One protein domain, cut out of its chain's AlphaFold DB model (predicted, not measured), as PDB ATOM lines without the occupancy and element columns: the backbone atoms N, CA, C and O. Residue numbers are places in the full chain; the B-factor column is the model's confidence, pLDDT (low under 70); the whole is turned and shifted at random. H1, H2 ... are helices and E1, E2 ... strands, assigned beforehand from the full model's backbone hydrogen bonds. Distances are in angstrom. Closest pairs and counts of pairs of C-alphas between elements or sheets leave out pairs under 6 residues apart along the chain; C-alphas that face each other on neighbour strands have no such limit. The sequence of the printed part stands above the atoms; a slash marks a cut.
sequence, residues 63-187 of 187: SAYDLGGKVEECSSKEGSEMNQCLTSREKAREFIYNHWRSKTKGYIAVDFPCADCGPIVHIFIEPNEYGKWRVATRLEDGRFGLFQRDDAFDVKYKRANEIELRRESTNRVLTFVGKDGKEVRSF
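What this domain is: This is residues 63 to 187 of the 187 residues of an uncharacterized protein of Acidobacteria bacterium (UniProt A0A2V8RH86). The long helix H1 packs over one face of a four-stranded sheet, E1 to E4, and a small second sheet, E5 to E7, packs on H1 through E5 and E6, near the E4 edge of the first. The 125 printed residues hold two named helices and seven named strands, in the order E1 H1 E2 E3 E4 E5 H2 E6 E7. The larger sheet, E1 E2 E3 E4, is mixed, the smaller, E5 E6 E7, antiparallel, and the class is mixed, helices and strands. The whole is compact, with a radius of gyration of the C-alphas of 14.4 A and spans of 46 by 33 by 30 A.

Where its parts are: Find C-alpha 66 at (172.491, 163.501, 141.656), where E1, residues 66 to 72, begins. E2 is residues 106 to 111, E3 120 to 127, 21.9 A long, and E4 133 to 139, 19.8 A. H1 runs 35.1 A from Gly 79 at (189.062, 162.330, 115.444) to Ser 102. Then find E5 at 154 to 159, H2 at 162 to 165, E6 at 172 to 177 and E7 at 183 to 186.

How they stand to each other: E1 and E2 are parallel, with N 68 and O 107 2.8 A apart; E1, H1, E2 form a strand-helix-strand unit, two parallel neighbours with a helix between, its crossover right-handed. E2 E3 E4 is a meander, each strand antiparallel to the one before: look at N 110 and O 121, 2.8 A, and N 122 and O 138, 2.7 A. H1 is on this sheet, along the strands, at a height of 9.4 A; its closest C-alphas to E1 are Arg 89 and Val 71, 6.4 A. It makes two layers with each sheet, helix on one face; over E5 and E6 it runs slantwise at a height of 10.0 A, with the C-alphas of Arg 93 and Leu 174 closest, 6.2 A. N 175 and O 156 are 2.7 A apart between E5 and E6, N 176 and O 185 2.8 A between E6 and E7. H2 only grazes the smaller sheet, with residues 164 to 165. In H1 every O i to N i+4 pair is within hydrogen-bond range; H2 is too short for one.

The domain as a whole: The C-alphas farthest apart, of Gly 79 and Tyr 130, are 45.9 A apart. The printed part has no cut; its one long link, E4 to E5, is residues 140 to 153. Look for pLDDT under 70 at residues 116 to 118 and 141 to 149.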
ATOM      1  N   SER A  63     171.770 156.851 146.335       93.31
ATOM      2  CA  SER A  63     170.419 157.354 146.057       93.31
ATOM      3  C   SER A  63     170.211 158.792 146.548       93.31
ATOM      4  O   SER A  63     169.314 159.487 146.079       93.31
ATOM      5  N   ALA A  64     171.080 159.265 147.448       95.06
ATOM      6  CA  ALA A  64     171.093 160.636 147.941       95.06
ATOM      7  C   ALA A  64     171.894 161.616 147.058       95.06
ATOM      8  O   ALA A  64     172.080 162.767 147.466       95.06
ATOM      9  N   TYR A  65     172.420 161.174 145.911       97.25
ATOM     10  CA  TYR A  65     173.245 161.976 145.009       97.25
ATOM     11  C   TYR A  65     172.568 162.147 143.658       97.25
ATOM     12  O   TYR A  65     172.031 161.196 143.094       97.25
ATOM     13  N   ASP A  66     172.713 163.337 143.084       98.12
ATOM     14  CA  ASP A  66     172.491 163.501 141.656       98.12
ATOM     15  C   ASP A  66     173.663 162.864 140.893       98.12
ATOM     16  O   ASP A  66     174.832 163.006 141.274       98.12
ATOM     17  N   LEU A  67     173.351 162.130 139.825       97.00
ATOM     18  CA  LEU A  67     174.326 161.346 139.070       97.00
ATOM     19  C   LEU A  67     174.768 162.106 137.813       97.00
ATOM     20  O   LEU A  67     173.988 162.300 136.885       97.00
ATOM     21  N   GLY A  68     176.048 162.472 137.757       94.44
ATOM     22  CA  GLY A  68     176.704 163.061 136.586       94.44
ATOM     23  C   GLY A  68     177.131 162.030 135.533       94.44
ATOM     24  O   GLY A  68     177.617 162.400 134.467       94.44
ATOM     25  N   GLY A  69     176.945 160.738 135.820       93.75
ATOM     26  CA  GLY A  69     177.286 159.629 134.933       93.75
ATOM     27  C   GLY A  69     178.749 159.188 135.028       93.75
ATOM     28  O   GLY A  69     179.427 159.399 136.036       93.75
ATOM     29  N   LYS A  70     179.217 158.530 133.965       94.12
ATOM     30  CA  LYS A  70     180.600 158.076 133.800       94.12
ATOM     31  C   LYS A  70     181.214 158.804 132.608       94.12
ATOM     32  O   LYS A  70     180.613 158.826 131.537       94.12
ATOM     33  N   VAL A  71     182.396 159.383 132.792       94.44
ATOM     34  CA  VAL A  71     183.174 160.032 131.729       94.44
ATOM     35  C   VAL A  71     184.520 159.349 131.567       94.44
ATOM     36  O   VAL A  71     185.067 158.834 132.532       94.44
ATOM     37  N   GLU A  72     185.045 159.322 130.349       91.75
ATOM     38  CA  GLU A  72     186.335 158.699 130.042       91.75
ATOM     39  C   GLU A  72     187.438 159.759 129.938       91.75
ATOM     40  O   GLU A  72     187.190 160.900 129.544       91.75
ATOM     41  N   GLU A  73     188.673 159.378 130.255       89.56
ATOM     42  CA  GLU A  73     189.861 160.149 129.900       89.56
ATOM     43  C   GLU A  73     190.075 160.096 128.382       89.56
ATOM     44  O   GLU A  73     190.091 159.032 127.760       89.56
ATOM     45  N   CYS A  74     190.290 161.263 127.781       90.81
ATOM     46  CA  CYS A  74     190.272 161.410 126.329       90.81
ATOM     47  C   CYS A  74     191.609 161.089 125.655       90.81
ATOM     48  O   CYS A  74     191.674 161.044 124.432       90.81
ATOM     49  N   SER A  75     192.673 160.834 126.426       86.00
ATOM     50  CA  SER A  75     194.043 160.669 125.911       86.00
ATOM     51  C   SER A  75     194.247 159.551 124.875       86.00
ATOM     52  O   SER A  75     195.224 159.603 124.133       86.00
ATOM     53  N   SER A  76     193.345 158.567 124.805       86.31
ATOM     54  CA  SER A  76     193.401 157.444 123.853       86.31
ATOM     55  C   SER A  76     192.454 157.578 122.653       86.31
ATOM     56  O   SER A  76     192.426 156.692 121.802       86.31
ATOM     57  N   LYS A  77     191.652 158.649 122.586       89.62
ATOM     58  CA  LYS A  77     190.640 158.851 121.539       89.62
ATOM     59  C   LYS A  77     191.204 159.677 120.388       89.62
ATOM     60  O   LYS A  77     192.069 160.521 120.591       89.62
ATOM     61  N   GLU A  78     190.655 159.505 119.190       92.44
ATOM     62  CA  GLU A  78     191.051 160.275 118.005       92.44
ATOM     63  C   GLU A  78     189.836 160.798 117.225       92.44
ATOM     64  O   GLU A  78     188.701 160.347 117.402       92.44
ATOM     65  N   GLY A  79     190.066 161.798 116.368       93.31
ATOM     66  CA  GLY A  79     189.062 162.330 115.444       93.31
ATOM     67  C   GLY A  79     187.741 162.724 116.116       93.31
ATOM     68  O   GLY A  79     187.701 163.535 117.041       93.31
ATOM     69  N   SER A  80     186.631 162.164 115.633       93.81
ATOM     70  CA  SER A  80     185.292 162.449 116.161       93.81
ATOM     71  C   SER A  80     185.064 161.921 117.577       93.81
ATOM     72  O   SER A  80     184.301 162.534 118.324       93.81
ATOM     73  N   GLU A  81     185.716 160.821 117.963       93.62
ATOM     74  CA  GLU A  81     185.590 160.263 119.316       93.62
ATOM     75  C   GLU A  81     186.253 161.177 120.345       93.62
ATOM     76  O   GLU A  81     185.694 161.408 121.416       93.62
ATOM     77  N   MET A  82     187.396 161.771 119.985       93.38
ATOM     78  CA  MET A  82     188.054 162.788 120.807       93.38
ATOM     79  C   MET A  82     187.102 163.956 121.091       93.38
ATOM     80  O   MET A  82     186.897 164.323 122.244       93.38
ATOM     81  N   ASN A  83     186.446 164.503 120.062       92.56
ATOM     82  CA  ASN A  83     185.524 165.631 120.233       92.56
ATOM     83  C   ASN A  83     184.328 165.295 121.140       92.56
ATOM     84  O   ASN A  83     183.915 166.119 121.963       92.56
ATOM     85  N   GLN A  84     183.774 164.087 121.013       93.81
ATOM     86  CA  GLN A  84     182.694 163.617 121.883       93.81
ATOM     87  C   GLN A  84     183.170 163.455 123.329       93.81
ATOM     88  O   GLN A  84     182.494 163.923 124.247       93.81
ATOM     89  N   CYS A  85     184.355 162.873 123.528       94.12
ATOM     90  CA  CYS A  85     184.960 162.724 124.845       94.12
ATOM     91  C   CYS A  85     185.189 164.084 125.520       94.12
ATOM     92  O   CYS A  85     184.723 164.305 126.638       94.12
ATOM     93  N   LEU A  86     185.802 165.039 124.813       93.12
ATOM     94  CA  LEU A  86     186.041 166.395 125.319       93.12
ATOM     95  C   LEU A  86     184.736 167.120 125.670       93.12
ATOM     96  O   LEU A  86     184.652 167.799 126.690       93.12
ATOM     97  N   THR A  87     183.690 166.939 124.861       93.88
ATOM     98  CA  THR A  87     182.356 167.490 125.151       93.88
ATOM     99  C   THR A  87     181.759 166.870 126.416       93.88
ATOM    100  O   THR A  87     181.179 167.576 127.241       93.88
ATOM    101  N   SER A  88     181.900 165.554 126.590       94.50
ATOM    102  CA  SER A  88     181.442 164.859 127.797       94.50
ATOM    103  C   SER A  88     182.203 165.324 129.041       94.50
ATOM    104  O   SER A  88     181.601 165.516 130.097       94.50
ATOM    105  N   ARG A  89     183.512 165.554 128.913       94.19
ATOM    106  CA  ARG A  89     184.359 166.067 129.993       94.19
ATOM    107  C   ARG A  89     183.997 167.500 130.383       94.19
ATOM    108  O   ARG A  89     183.935 167.803 131.570       94.19
ATOM    109  N   GLU A  90     183.673 168.361 129.422       94.31
ATOM    110  CA  GLU A  90     183.202 169.714 129.732       94.31
ATOM    111  C   GLU A  90     181.865 169.689 130.492       94.31
ATOM    112  O   GLU A  90     181.736 170.338 131.530       94.31
ATOM    113  N   LYS A  91     180.909 168.849 130.072       95.38
ATOM    114  CA  LYS A  91     179.647 168.648 130.813       95.38
ATOM    115  C   LYS A  91     179.883 168.151 132.239       95.38
ATOM    116  O   LYS A  91     179.200 168.583 133.165       95.38
ATOM    117  N   ALA A  92     180.867 167.276 132.436       96.31
ATOM    118  CA  ALA A  92     181.268 166.834 133.765       96.31
ATOM    119  C   ALA A  92     181.823 167.981 134.624       96.31
ATOM    120  O   ALA A  92     181.511 168.057 135.812       96.31
ATOM    121  N   ARG A  93     182.608 168.904 134.049       96.44
ATOM    122  CA  ARG A  93     183.083 170.090 134.781       96.44
ATOM    123  C   ARG A  93     181.936 170.984 135.206       96.44
ATOM    124  O   ARG A  93     181.897 171.401 136.361       96.44
ATOM    125  N   GLU A  94     181.017 171.262 134.285       97.19
ATOM    126  CA  GLU A  94     179.827 172.062 134.565       97.19
ATOM    127  C   GLU A  94     178.990 171.421 135.671       97.19
ATOM    128  O   GLU A  94     178.608 172.104 136.621       97.19
ATOM    129  N   PHE A  95     178.774 170.104 135.600       98.19
ATOM    130  CA  PHE A  95     178.111 169.335 136.649       98.19
ATOM    131  C   PHE A  95     178.795 169.553 138.005       98.19
ATOM    132  O   PHE A  95     178.162 170.034 138.948       98.19
ATOM    133  N   ILE A  96     180.105 169.304 138.100       97.94
ATOM    134  CA  ILE A  96     180.842 169.448 139.362       97.94
ATOM    135  C   ILE A  96     180.765 170.884 139.889       97.94
ATOM    136  O   ILE A  96     180.502 171.110 141.074       97.94
ATOM    137  N   TYR A  97     180.966 171.873 139.019       98.25
ATOM    138  CA  TYR A  97     180.934 173.279 139.400       98.25
ATOM    139  C   TYR A  97     179.551 173.718 139.898       98.25
ATOM    140  O   TYR A  97     179.451 174.396 140.925       98.25
ATOM    141  N   ASN A  98     178.480 173.309 139.216       98.44
ATOM    142  CA  ASN A  98     177.109 173.666 139.576       98.44
ATOM    143  C   ASN A  98     176.700 173.061 140.922       98.44
ATOM    144  O   ASN A  98     176.143 173.771 141.763       98.44
ATOM    145  N   HIS A  99     177.045 171.797 141.164       98.44
ATOM    146  CA  HIS A  99     176.825 171.134 142.450       98.44
ATOM    147  C   HIS A  99     177.652 171.771 143.573       98.44
ATOM    148  O   HIS A  99     177.140 172.032 144.665       98.44
ATOM    149  N   TRP A 100     178.909 172.131 143.294       98.19
ATOM    150  CA  TRP A 100     179.748 172.851 144.252       98.19
ATOM    151  C   TRP A 100     179.170 174.216 144.636       98.19
ATOM    152  O   TRP A 100     179.194 174.591 145.812       98.19
ATOM    153  N   ARG A 101     178.674 174.977 143.655       98.38
ATOM    154  CA  ARG A 101     178.084 176.309 143.854       98.38
ATOM    155  C   ARG A 101     176.751 176.238 144.588       98.38
ATOM    156  O   ARG A 101     176.531 177.038 145.494       98.38
ATOM    157  N   SER A 102     175.909 175.283 144.212       98.44
ATOM    158  CA  SER A 102     174.563 175.106 144.768       98.44
ATOM    159  C   SER A 102     174.563 174.373 146.101       98.44
ATOM    160  O   SER A 102     173.540 174.358 146.776       98.44
ATOM    161  N   LYS A 103     175.706 173.789 146.495       98.25
ATOM    162  CA  LYS A 103     175.831 173.003 147.724       98.25
ATOM    163  C   LYS A 103     174.790 171.879 147.732       98.25
ATOM    164  O   LYS A 103     174.012 171.728 148.669       98.25
ATOM    165  N   THR A 104     174.793 171.100 146.652       98.38
ATOM    166  CA  THR A 104     173.960 169.906 146.463       98.38
ATOM    167  C   THR A 104     174.842 168.681 146.257       98.38
ATOM    168  O   THR A 104     175.949 168.778 145.720       98.38
ATOM    169  N   LYS A 105     174.366 167.517 146.711       98.06
ATOM    170  CA  LYS A 105     175.112 166.266 146.582       98.06
ATOM    171  C   LYS A 105     175.210 165.865 145.113       98.06
ATOM    172  O   LYS A 105     174.192 165.795 144.435       98.06
ATOM    173  N   GLY A 106     176.421 165.613 144.634       97.81
ATOM    174  CA  GLY A 106     176.668 165.196 143.254       97.81
ATOM    175  C   GLY A 106     177.729 164.108 143.190       97.81
ATOM    176  O   GLY A 106     178.669 164.116 143.987       97.81
ATOM    177  N   TYR A 107     177.564 163.170 142.266       96.81
ATOM    178  CA  TYR A 107     178.486 162.058 142.070       96.81
ATOM    179  C   TYR A 107     178.781 161.843 140.586       96.81
ATOM    180  O   TYR A 107     177.871 161.828 139.759       96.81
ATOM    181  N   ILE A 108     180.057 161.666 140.248       96.12
ATOM    182  CA  ILE A 108     180.505 161.302 138.903       96.12
ATOM    183  C   ILE A 108     181.694 160.339 138.978       96.12
ATOM    184  O   ILE A 108     182.533 160.436 139.878       96.12
ATOM    185  N   ALA A 109     181.774 159.426 138.014       93.81
ATOM    186  CA  ALA A 109     182.905 158.526 137.825       93.81
ATOM    187  C   ALA A 109     183.731 158.945 136.602       93.81
ATOM    188  O   ALA A 109     183.181 159.226 135.538       93.81
ATOM    189  N   VAL A 110     185.053 158.959 136.743       91.81
ATOM    190  CA  VAL A 110     186.005 159.263 135.671       91.81
ATOM    191  C   VAL A 110     186.863 158.032 135.425       91.81
ATOM    192  O   VAL A 110     187.626 157.622 136.293       91.81
ATOM    193  N   ASP A 111     186.723 157.431 134.255       90.69
ATOM    194  CA  ASP A 111     187.473 156.256 133.830       90.69
ATOM    195  C   ASP A 111     188.787 156.669 133.178       90.69
ATOM    196  O   ASP A 111     188.786 157.420 132.203       90.69
ATOM    197  N   PHE A 112     189.903 156.166 133.693       85.00
ATOM    198  CA  PHE A 112     191.214 156.350 133.088       85.00
ATOM    199  C   PHE A 112     191.631 155.049 132.396       85.00
ATOM    200  O   PHE A 112     192.377 154.269 132.990       85.00
ATOM    201  N   PRO A 113     191.181 154.777 131.153       78.38
ATOM    202  CA  PRO A 113     191.511 153.539 130.465       78.38
ATOM    203  C   PRO A 113     193.028 153.358 130.385       78.38
ATOM    204  O   PRO A 113     193.767 154.201 129.879       78.38
ATOM    205  N   CYS A 114     193.490 152.230 130.909       73.31
ATOM    206  CA  CYS A 114     194.888 151.842 130.967       73.31
ATOM    207  C   CYS A 114     194.957 150.325 130.829       73.31
ATOM    208  O   CYS A 114     194.189 149.630 131.494       73.31
ATOM    209  N   ALA A 115     195.884 149.828 130.005       72.31
ATOM    210  CA  ALA A 115     196.010 148.403 129.692       72.31
ATOM    211  C   ALA A 115     196.094 147.518 130.950       72.31
ATOM    212  O   ALA A 115     195.458 146.470 130.994       72.31
ATOM    213  N   ASP A 116     196.800 147.986 131.986       67.75
ATOM    214  CA  ASP A 116     197.085 147.191 133.189       67.75
ATOM    215  C   ASP A 116     196.582 147.814 134.502       67.75
ATOM    216  O   ASP A 116     196.747 147.221 135.571       67.75
ATOM    217  N   CYS A 117     196.009 149.020 134.459       67.62
ATOM    218  CA  CYS A 117     195.749 149.809 135.664       67.62
ATOM    219  C   CYS A 117     194.372 150.461 135.752       67.62
ATOM    220  O   CYS A 117     194.058 150.928 136.839       67.62
ATOM    221  N   GLY A 118     193.586 150.461 134.660       66.69
ATOM    222  CA  GLY A 118     192.372 151.260 134.415       66.69
ATOM    223  C   GLY A 118     191.607 151.753 135.645       66.69
ATOM    224  O   GLY A 118     190.592 151.145 135.988       66.69
ATOM    225  N   PRO A 119     192.071 152.815 136.334       84.31
ATOM    226  CA  PRO A 119     191.475 153.162 137.602       84.31
ATOM    227  C   PRO A 119     190.285 154.084 137.364       84.31
ATOM    228  O   PRO A 119     190.394 155.099 136.672       84.31
ATOM    229  N   ILE A 120     189.153 153.771 137.990       87.94
ATOM    230  CA  ILE A 120     188.023 154.693 138.043       87.94
ATOM    231  C   ILE A 120     188.243 155.655 139.212       87.94
ATOM    232  O   ILE A 120     188.427 155.242 140.359       87.94
ATOM    233  N   VAL A 121     188.250 156.954 138.920       88.94
ATOM    234  CA  VAL A 121     188.208 158.019 139.924       88.94
ATOM    235  C   VAL A 121     186.755 158.389 140.177       88.94
ATOM    236  O   VAL A 121     186.076 158.950 139.324       88.94
ATOM    237  N   HIS A 122     186.298 158.138 141.388       91.75
ATOM    238  CA  HIS A 122     185.011 158.566 141.901       91.75
ATOM    239  C   HIS A 122     185.151 159.961 142.508       91.75
ATOM    240  O   HIS A 122     186.012 160.189 143.362       91.75
ATOM    241  N   ILE A 123     184.311 160.895 142.071       94.12
ATOM    242  CA  ILE A 123     184.275 162.271 142.563       94.12
ATOM    243  C   ILE A 123     182.923 162.497 143.235       94.12
ATOM    244  O   ILE A 123     181.879 162.432 142.588       94.12
ATOM    245  N   PHE A 124     182.954 162.794 144.532       95.75
ATOM    246  CA  PHE A 124     181.779 163.087 145.346       95.75
ATOM    247  C   PHE A 124     181.795 164.546 145.786       95.75
ATOM    248  O   PHE A 124     182.805 165.039 146.283       95.75
ATOM    249  N   ILE A 125     180.665 165.229 145.652       98.00
ATOM    250  CA  ILE A 125     180.456 166.596 146.126       98.00
ATOM    251  C   ILE A 125     179.496 166.481 147.296       98.00
ATOM    252  O   ILE A 125     178.330 166.147 147.110       98.00
ATOM    253  N   GLU A 126     179.994 166.672 148.511       97.31
ATOM    254  CA  GLU A 126     179.260 166.324 149.728       97.31
ATOM    255  C   GLU A 126     179.709 167.193 150.912       97.31
ATOM    256  O   GLU A 126     180.846 167.681 150.936       97.31
ATOM    257  N   PRO A 127     178.858 167.392 151.931       97.12
ATOM    258  CA  PRO A 127     179.335 167.830 153.232       97.12
ATOM    259  C   PRO A 127     180.180 166.726 153.884       97.12
ATOM    260  O   PRO A 127     179.866 165.541 153.788       97.12
ATOM    261  N   ASN A 128     181.248 167.114 154.576       93.81
ATOM    262  CA  ASN A 128     181.982 166.222 155.465       93.81
ATOM    263  C   ASN A 128     181.232 166.017 156.798       93.81
ATOM    264  O   ASN A 128     180.159 166.577 157.019       93.81
ATOM    265  N   GLU A 129     181.833 165.262 157.719       92.38
ATOM    266  CA  GLU A 129     181.273 164.984 159.053       92.38
ATOM    267  C   GLU A 129     180.987 166.239 159.902       92.38
ATOM    268  O   GLU A 129     180.154 166.204 160.802       92.38
ATOM    269  N   TYR A 130     181.622 167.372 159.585       95.44
ATOM    270  CA  TYR A 130     181.417 168.666 160.243       95.44
ATOM    271  C   TYR A 130     180.456 169.590 159.475       95.44
ATOM    272  O   TYR A 130     180.401 170.789 159.751       95.44
ATOM    273  N   GLY A 131     179.762 169.080 158.454       96.00
ATOM    274  CA  GLY A 131     178.863 169.862 157.600       96.00
ATOM    275  C   GLY A 131     179.570 170.797 156.611       96.00
ATOM    276  O   GLY A 131     178.912 171.571 155.917       96.00
ATOM    277  N   LYS A 132     180.906 170.753 156.513       96.75
ATOM    278  CA  LYS A 132     181.664 171.565 155.552       96.75
ATOM    279  C   LYS A 132     181.710 170.866 154.206       96.75
ATOM    280  O   LYS A 132     182.150 169.724 154.113       96.75
ATOM    281  N   TRP A 133     181.301 171.573 153.164       97.44
ATOM    282  CA  TRP A 133     181.333 171.055 151.802       97.44
ATOM    283  C   TRP A 133     182.754 170.778 151.328       97.44
ATOM    284  O   TRP A 133     183.652 171.599 151.525       97.44
ATOM    285  N   ARG A 134     182.921 169.633 150.672       97.00
ATOM    286  CA  ARG A 134     184.155 169.196 150.026       97.00
ATOM    287  C   ARG A 134     183.864 168.526 148.685       97.00
ATOM    288  O   ARG A 134     182.737 168.102 148.423       97.00
ATOM    289  N   VAL A 135     184.906 168.393 147.877       96.75
ATOM    290  CA  VAL A 135     184.973 167.444 146.766       96.75
ATOM    291  C   VAL A 135     185.901 166.314 147.193       96.75
ATOM    292  O   VAL A 135     187.100 166.527 147.351       96.75
ATOM    293  N   ALA A 136     185.347 165.131 147.436       93.56
ATOM    294  CA  ALA A 136     186.096 163.943 147.814       93.56
ATOM    295  C   ALA A 136     186.398 163.103 146.571       93.56
ATOM    296  O   ALA A 136     185.484 162.700 145.855       93.56
ATOM    297  N   THR A 137     187.676 162.817 146.331       90.81
ATOM    298  CA  THR A 137     188.112 161.953 145.227       90.81
ATOM    299  C   THR A 137     188.582 160.601 145.757       90.81
ATOM    300  O   THR A 137     189.303 160.533 146.758       90.81
ATOM    301  N   ARG A 138     188.138 159.503 145.142       86.69
ATOM    302  CA  ARG A 138     188.501 158.130 145.529       86.69
ATOM    303  C   ARG A 138     188.818 157.313 144.283       86.69
ATOM    304  O   ARG A 138     188.166 157.492 143.267       86.69
ATOM    305  N   LEU A 139     189.807 156.433 144.352       83.12
ATOM    306  CA  LEU A 139     190.159 155.527 143.257       83.12
ATOM    307  C   LEU A 139     189.634 154.125 143.558       83.12
ATOM    308  O   LEU A 139     189.724 153.683 144.701       83.12
ATOM    309  N   GLU A 140     189.107 153.442 142.543       78.06
ATOM    310  CA  GLU A 140     188.573 152.079 142.672       78.06
ATOM    311  C   GLU A 140     189.666 151.037 142.958       78.06
ATOM    312  O   GLU A 140     189.439 150.087 143.707       78.06
ATOM    313  N   ASP A 141     190.884 151.219 142.435       68.25
ATOM    314  CA  ASP A 141     191.963 150.246 142.615       68.25
ATOM    315  C   ASP A 141     192.888 150.626 143.785       68.25
ATOM    316  O   ASP A 141     193.810 151.438 143.666       68.25
ATOM    317  N   GLY A 142     192.682 149.977 144.936       53.84
ATOM    318  CA  GLY A 142     193.530 150.098 146.131       53.84
ATOM    319  C   GLY A 142     194.984 149.621 145.950       53.84
ATOM    320  O   GLY A 142     195.767 149.669 146.899       53.84
ATOM    321  N   ARG A 143     195.378 149.162 144.748       53.28
ATOM    322  CA  ARG A 143     196.762 148.756 144.413       53.28
ATOM    323  C   ARG A 143     197.768 149.889 144.535       53.28
ATOM    324  O   ARG A 143     198.943 149.630 144.791       53.28
ATOM    325  N   PHE A 144     197.307 151.122 144.392       52.31
ATOM    326  CA  PHE A 144     198.103 152.310 144.623       52.31
ATOM    327  C   PHE A 144     197.625 152.971 145.914       52.31
ATOM    328  O   PHE A 144     197.034 154.048 145.888       52.31
ATOM    329  N   GLY A 145     197.936 152.362 147.065       44.28
ATOM    330  CA  GLY A 145     197.766 152.955 148.406       44.28
ATOM    331  C   GLY A 145     198.549 154.264 148.642       44.28
ATOM    332  O   GLY A 145     198.756 154.668 149.780       44.28
ATOM    333  N   LEU A 146     199.008 154.903 147.563       44.28
ATOM    334  CA  LEU A 146     199.729 156.166 147.494       44.28
ATOM    335  C   LEU A 146     198.882 157.303 146.913       44.28
ATOM    336  O   LEU A 146     199.299 158.453 147.014       44.28
ATOM    337  N   PHE A 147     197.707 157.033 146.333       51.50
ATOM    338  CA  PHE A 147     196.800 158.121 145.985       51.50
ATOM    339  C   PHE A 147     196.048 158.560 147.238       51.50
ATOM    340  O   PHE A 147     195.100 157.916 147.694       51.50
ATOM    341  N   GLN A 148     196.548 159.644 147.826       55.41
ATOM    342  CA  GLN A 148     195.941 160.319 148.959       55.41
ATOM    343  C   GLN A 148     194.471 160.643 148.674       55.41
ATOM    344  O   GLN A 148     194.073 160.943 147.547       55.41
ATOM    345  N   ARG A 149     193.657 160.569 149.733       67.19
ATOM    346  CA  ARG A 149     192.323 161.173 149.771       67.19
ATOM    347  C   ARG A 149     192.502 162.678 149.643       67.19
ATOM    348  O   ARG A 149     192.613 163.396 150.634       67.19
ATOM    349  N   ASP A 150     192.549 163.115 148.406       77.44
ATOM    350  CA  ASP A 150     192.705 164.500 148.027       77.44
ATOM    351  C   ASP A 150     191.328 165.154 148.086       77.44
ATOM    352  O   ASP A 150     190.611 165.290 147.090       77.44
ATOM    353  N   ASP A 151     190.916 165.467 149.313       91.00
ATOM    354  CA  ASP A 151     189.712 166.236 149.567       91.00
ATOM    355  C   ASP A 151     189.998 167.708 149.240       91.00
ATOM    356  O   ASP A 151     190.873 168.350 149.831       91.00
ATOM    357  N   ALA A 152     189.226 168.260 148.312       95.44
ATOM    358  CA  ALA A 152     189.262 169.679 148.001       95.44
ATOM    359  C   ALA A 152     188.144 170.424 148.723       95.44
ATOM    360  O   ALA A 152     187.038 169.916 148.900       95.44
ATOM    361  N   PHE A 153     188.438 171.649 149.138       96.19
ATOM    362  CA  PHE A 153     187.532 172.512 149.899       96.19
ATOM    363  C   PHE A 153     187.101 173.745 149.109       96.19
ATOM    364  O   PHE A 153     186.330 174.559 149.616       96.19
ATOM    365  N   ASP A 154     187.584 173.882 147.877       97.44
ATOM    366  CA  ASP A 154     187.125 174.884 146.935       97.44
ATOM    367  C   ASP A 154     187.273 174.394 145.489       97.44
ATOM    368  O   ASP A 154     188.113 173.545 145.181       97.44
ATOM    369  N   VAL A 155     186.420 174.918 144.611       97.25
ATOM    370  CA  VAL A 155     186.361 174.571 143.190       97.25
ATOM    371  C   VAL A 155     186.251 175.856 142.388       97.25
ATOM    372  O   VAL A 155     185.327 176.655 142.577       97.25
ATOM    373  N   LYS A 156     187.194 176.061 141.471       97.06
ATOM    374  CA  LYS A 156     187.283 177.268 140.645       97.06
ATOM    375  C   LYS A 156     187.617 176.904 139.218       97.06
ATOM    376  O   LYS A 156     188.266 175.899 138.975       97.06
ATOM    377  N   TYR A 157     187.243 177.763 138.282       97.06
ATOM    378  CA  TYR A 157     187.842 177.711 136.959       97.06
ATOM    379  C   TYR A 157     189.100 178.570 136.922       97.06
ATOM    380  O   TYR A 157     189.095 179.698 137.419       97.06
ATOM    381  N   LYS A 158     190.143 178.063 136.270       95.88
ATOM    382  CA  LYS A 158     191.324 178.840 135.880       95.88
ATOM    383  C   LYS A 158     191.501 178.783 134.368       95.88
ATOM    384  O   LYS A 158     190.882 177.963 133.693       95.88
ATOM    385  N   ARG A 159     192.358 179.652 133.834       96.50
ATOM    386  CA  ARG A 159     192.806 179.547 132.442       96.50
ATOM    387  C   ARG A 159     193.692 178.310 132.294       96.50
ATOM    388  O   ARG A 159     194.592 178.120 133.107       96.50
ATOM    389  N   ALA A 160     193.437 177.520 131.255       95.12
ATOM    390  CA  ALA A 160     194.245 176.356 130.925       95.12
ATOM    391  C   ALA A 160     195.683 176.775 130.566       95.12
ATOM    392  O   ALA A 160     195.892 177.752 129.835       95.12
ATOM    393  N   ASN A 161     196.670 176.050 131.086       94.31
ATOM    394  CA  ASN A 161     198.070 176.184 130.684       94.31
ATOM    395  C   ASN A 161     198.331 175.487 129.332       94.31
ATOM    396  O   ASN A 161     197.448 174.853 128.764       94.31
ATOM    397  N   GLU A 162     199.550 175.597 128.797       93.81
ATOM    398  CA  GLU A 162     199.880 175.042 127.475       93.81
ATOM    399  C   GLU A 162     199.698 173.514 127.386       93.81
ATOM    400  O   GLU A 162     199.306 173.000 126.342       93.81
ATOM    401  N   ILE A 163     199.956 172.783 128.473       90.25
ATOM    402  CA  ILE A 163     199.807 171.321 128.522       90.25
ATOM    403  C   ILE A 163     198.323 170.947 128.570       90.25
ATOM    404  O   ILE A 163     197.894 170.048 127.848       90.25
ATOM    405  N   GLU A 164     197.546 171.650 129.393       91.62
ATOM    406  CA  GLU A 164     196.097 171.479 129.514       91.62
ATOM    407  C   GLU A 164     195.413 171.805 128.177       91.62
ATOM    408  O   GLU A 164     194.660 170.988 127.673       91.62
ATOM    409  N   LEU A 165     195.764 172.907 127.507       90.25
ATOM    410  CA  LEU A 165     195.180 173.288 126.210       90.25
ATOM    411  C   LEU A 165     195.313 172.219 125.114       90.25
ATOM    412  O   LEU A 165     194.510 172.197 124.187       90.25
ATOM    413  N   ARG A 166     196.302 171.323 125.203       86.12
ATOM    414  CA  ARG A 166     196.456 170.202 124.256       86.12
ATOM    415  C   ARG A 166     195.455 169.069 124.498       86.12
ATOM    416  O   ARG A 166     195.334 168.186 123.654       86.12
ATOM    417  N   ARG A 167     194.795 169.059 125.655       85.25
ATOM    418  CA  ARG A 167     193.894 168.000 126.134       85.25
ATOM    419  C   ARG A 167     192.471 168.493 126.369       85.25
ATOM    420  O   ARG A 167     191.647 167.710 126.823       85.25
ATOM    421  N   GLU A 168     192.189 169.761 126.085       87.56
ATOM    422  CA  GLU A 168     190.914 170.401 126.395       87.56
ATOM    423  C   GLU A 168     190.283 171.064 125.178       87.56
ATOM    424  O   GLU A 168     190.971 171.601 124.313       87.56
ATOM    425  N   SER A 169     188.951 171.069 125.131       86.12
ATOM    426  CA  SER A 169     188.186 171.798 124.114       86.12
ATOM    427  C   SER A 169     187.991 173.278 124.457       86.12
ATOM    428  O   SER A 169     187.624 174.067 123.586       86.12
ATOM    429  N   THR A 170     188.225 173.674 125.712       89.94
ATOM    430  CA  THR A 170     188.022 175.042 126.199       89.94
ATOM    431  C   THR A 170     189.320 175.633 126.751       89.94
ATOM    432  O   THR A 170     190.273 174.935 127.094       89.94
ATOM    433  N   ASN A 171     189.381 176.963 126.850       93.69
ATOM    434  CA  ASN A 171     190.541 177.671 127.401       93.69
ATOM    435  C   ASN A 171     190.546 177.730 128.940       93.69
ATOM    436  O   ASN A 171     191.310 178.505 129.529       93.69
ATOM    437  N   ARG A 172     189.673 176.956 129.592       94.81
ATOM    438  CA  ARG A 172     189.483 176.939 131.037       94.81
ATOM    439  C   ARG A 172     189.419 175.506 131.540       94.81
ATOM    440  O   ARG A 172     188.803 174.657 130.922       94.81
ATOM    441  N   VAL A 173     189.995 175.274 132.708       95.38
ATOM    442  CA  VAL A 173     189.915 173.983 133.401       95.38
ATOM    443  C   VAL A 173     189.334 174.177 134.785       95.38
ATOM    444  O   VAL A 173     189.447 175.265 135.367       95.38
ATOM    445  N   LEU A 174     188.680 173.136 135.293       96.50
ATOM    446  CA  LEU A 174     188.174 173.127 136.652       96.50
ATOM    447  C   LEU A 174     189.323 172.741 137.581       96.50
ATOM    448  O   LEU A 174     190.027 171.772 137.343       96.50
ATOM    449  N   THR A 175     189.523 173.489 138.651       96.44
ATOM    450  CA  THR A 175     190.607 173.266 139.602       96.44
ATOM    451  C   THR A 175     190.040 173.052 140.989       96.44
ATOM    452  O   THR A 175     189.212 173.826 141.477       96.44
ATOM    453  N   PHE A 176     190.529 171.996 141.623       96.31
ATOM    454  CA  PHE A 176     190.250 171.607 142.990       96.31
ATOM    455  C   PHE A 176     191.332 172.167 143.901       96.31
ATOM    456  O   PHE A 176     192.526 171.950 143.686       96.31
ATOM    457  N   VAL A 177     190.906 172.906 144.917       96.56
ATOM    458  CA  VAL A 177     191.791 173.624 145.828       96.56
ATOM    459  C   VAL A 177     191.655 173.038 147.228       96.56
ATOM    460  O   VAL A 177     190.551 172.867 147.749       96.56
ATOM    461  N   GLY A 178     192.793 172.707 147.828       95.12
ATOM    462  CA  GLY A 178     192.893 172.130 149.159       95.12
ATOM    463  C   GLY A 178     192.631 173.152 150.261       95.12
ATOM    464  O   GLY A 178     192.445 174.348 150.031       95.12
ATOM    465  N   LYS A 179     192.641 172.676 151.507       93.62
ATOM    466  CA  LYS A 179     192.418 173.524 152.689       93.62
ATOM    467  C   LYS A 179     193.503 174.594 152.870       93.62
ATOM    468  O   LYS A 179     193.238 175.632 153.468       93.62
ATOM    469  N   ASP A 180     194.708 174.342 152.368       94.50
ATOM    470  CA  ASP A 180     195.844 175.268 152.388       94.50
ATOM    471  C   ASP A 180     195.810 176.298 151.243       94.50
ATOM    472  O   ASP A 180     196.728 177.106 151.112       94.50
ATOM    473  N   GLY A 181     194.758 176.280 150.415       94.25
ATOM    474  CA  GLY A 181     194.614 177.164 149.265       94.25
ATOM    475  C   GLY A 181     195.437 176.744 148.046       94.25
ATOM    476  O   GLY A 181     195.404 177.451 147.039       94.25
ATOM    477  N   LYS A 182     196.154 175.614 148.101       94.81
ATOM    478  CA  LYS A 182     196.916 175.104 146.959       94.81
ATOM    479  C   LYS A 182     196.046 174.261 146.047       94.81
ATOM    480  O   LYS A 182     195.088 173.620 146.472       94.81
ATOM    481  N   GLU A 183     196.405 174.264 144.772       93.56
ATOM    482  CA  GLU A 183     195.823 173.352 143.798       93.56
ATOM    483  C   GLU A 183     196.195 171.910 144.153       93.56
ATOM    484  O   GLU A 183     197.369 171.576 144.303       93.56
ATOM    485  N   VAL A 184     195.169 171.078 144.290       91.75
ATOM    486  CA  VAL A 184     195.289 169.641 144.541       91.75
ATOM    487  C   VAL A 184     195.222 168.883 143.218       91.75
ATOM    488  O   VAL A 184     195.997 167.961 142.978       91.75
ATOM    489  N   ARG A 185     194.302 169.286 142.331       88.69
ATOM    490  CA  ARG A 185     194.107 168.677 141.013       88.69
ATOM    491  C   ARG A 185     193.394 169.643 140.070       88.69
ATOM    492  O   ARG A 185     192.561 170.430 140.514       88.69
ATOM    493  N   SER A 186     193.658 169.517 138.773       90.19
ATOM    494  CA  SER A 186     192.789 170.058 137.726       90.19
ATOM    495  C   SER A 186     192.039 168.931 137.018       90.19
ATOM    496  O   SER A 186     192.594 167.855 136.793       90.19
ATOM    497  N   PHE A 187     190.765 169.181 136.732       85.44
ATOM    498  CA  PHE A 187     189.832 168.292 136.058       85.44
ATOM    499  C   PHE A 187     189.383 168.911 134.745       85.44
ATOM    500  O   PHE A 187     188.986 170.100 134.711       85.44
TER     501      PHE A 187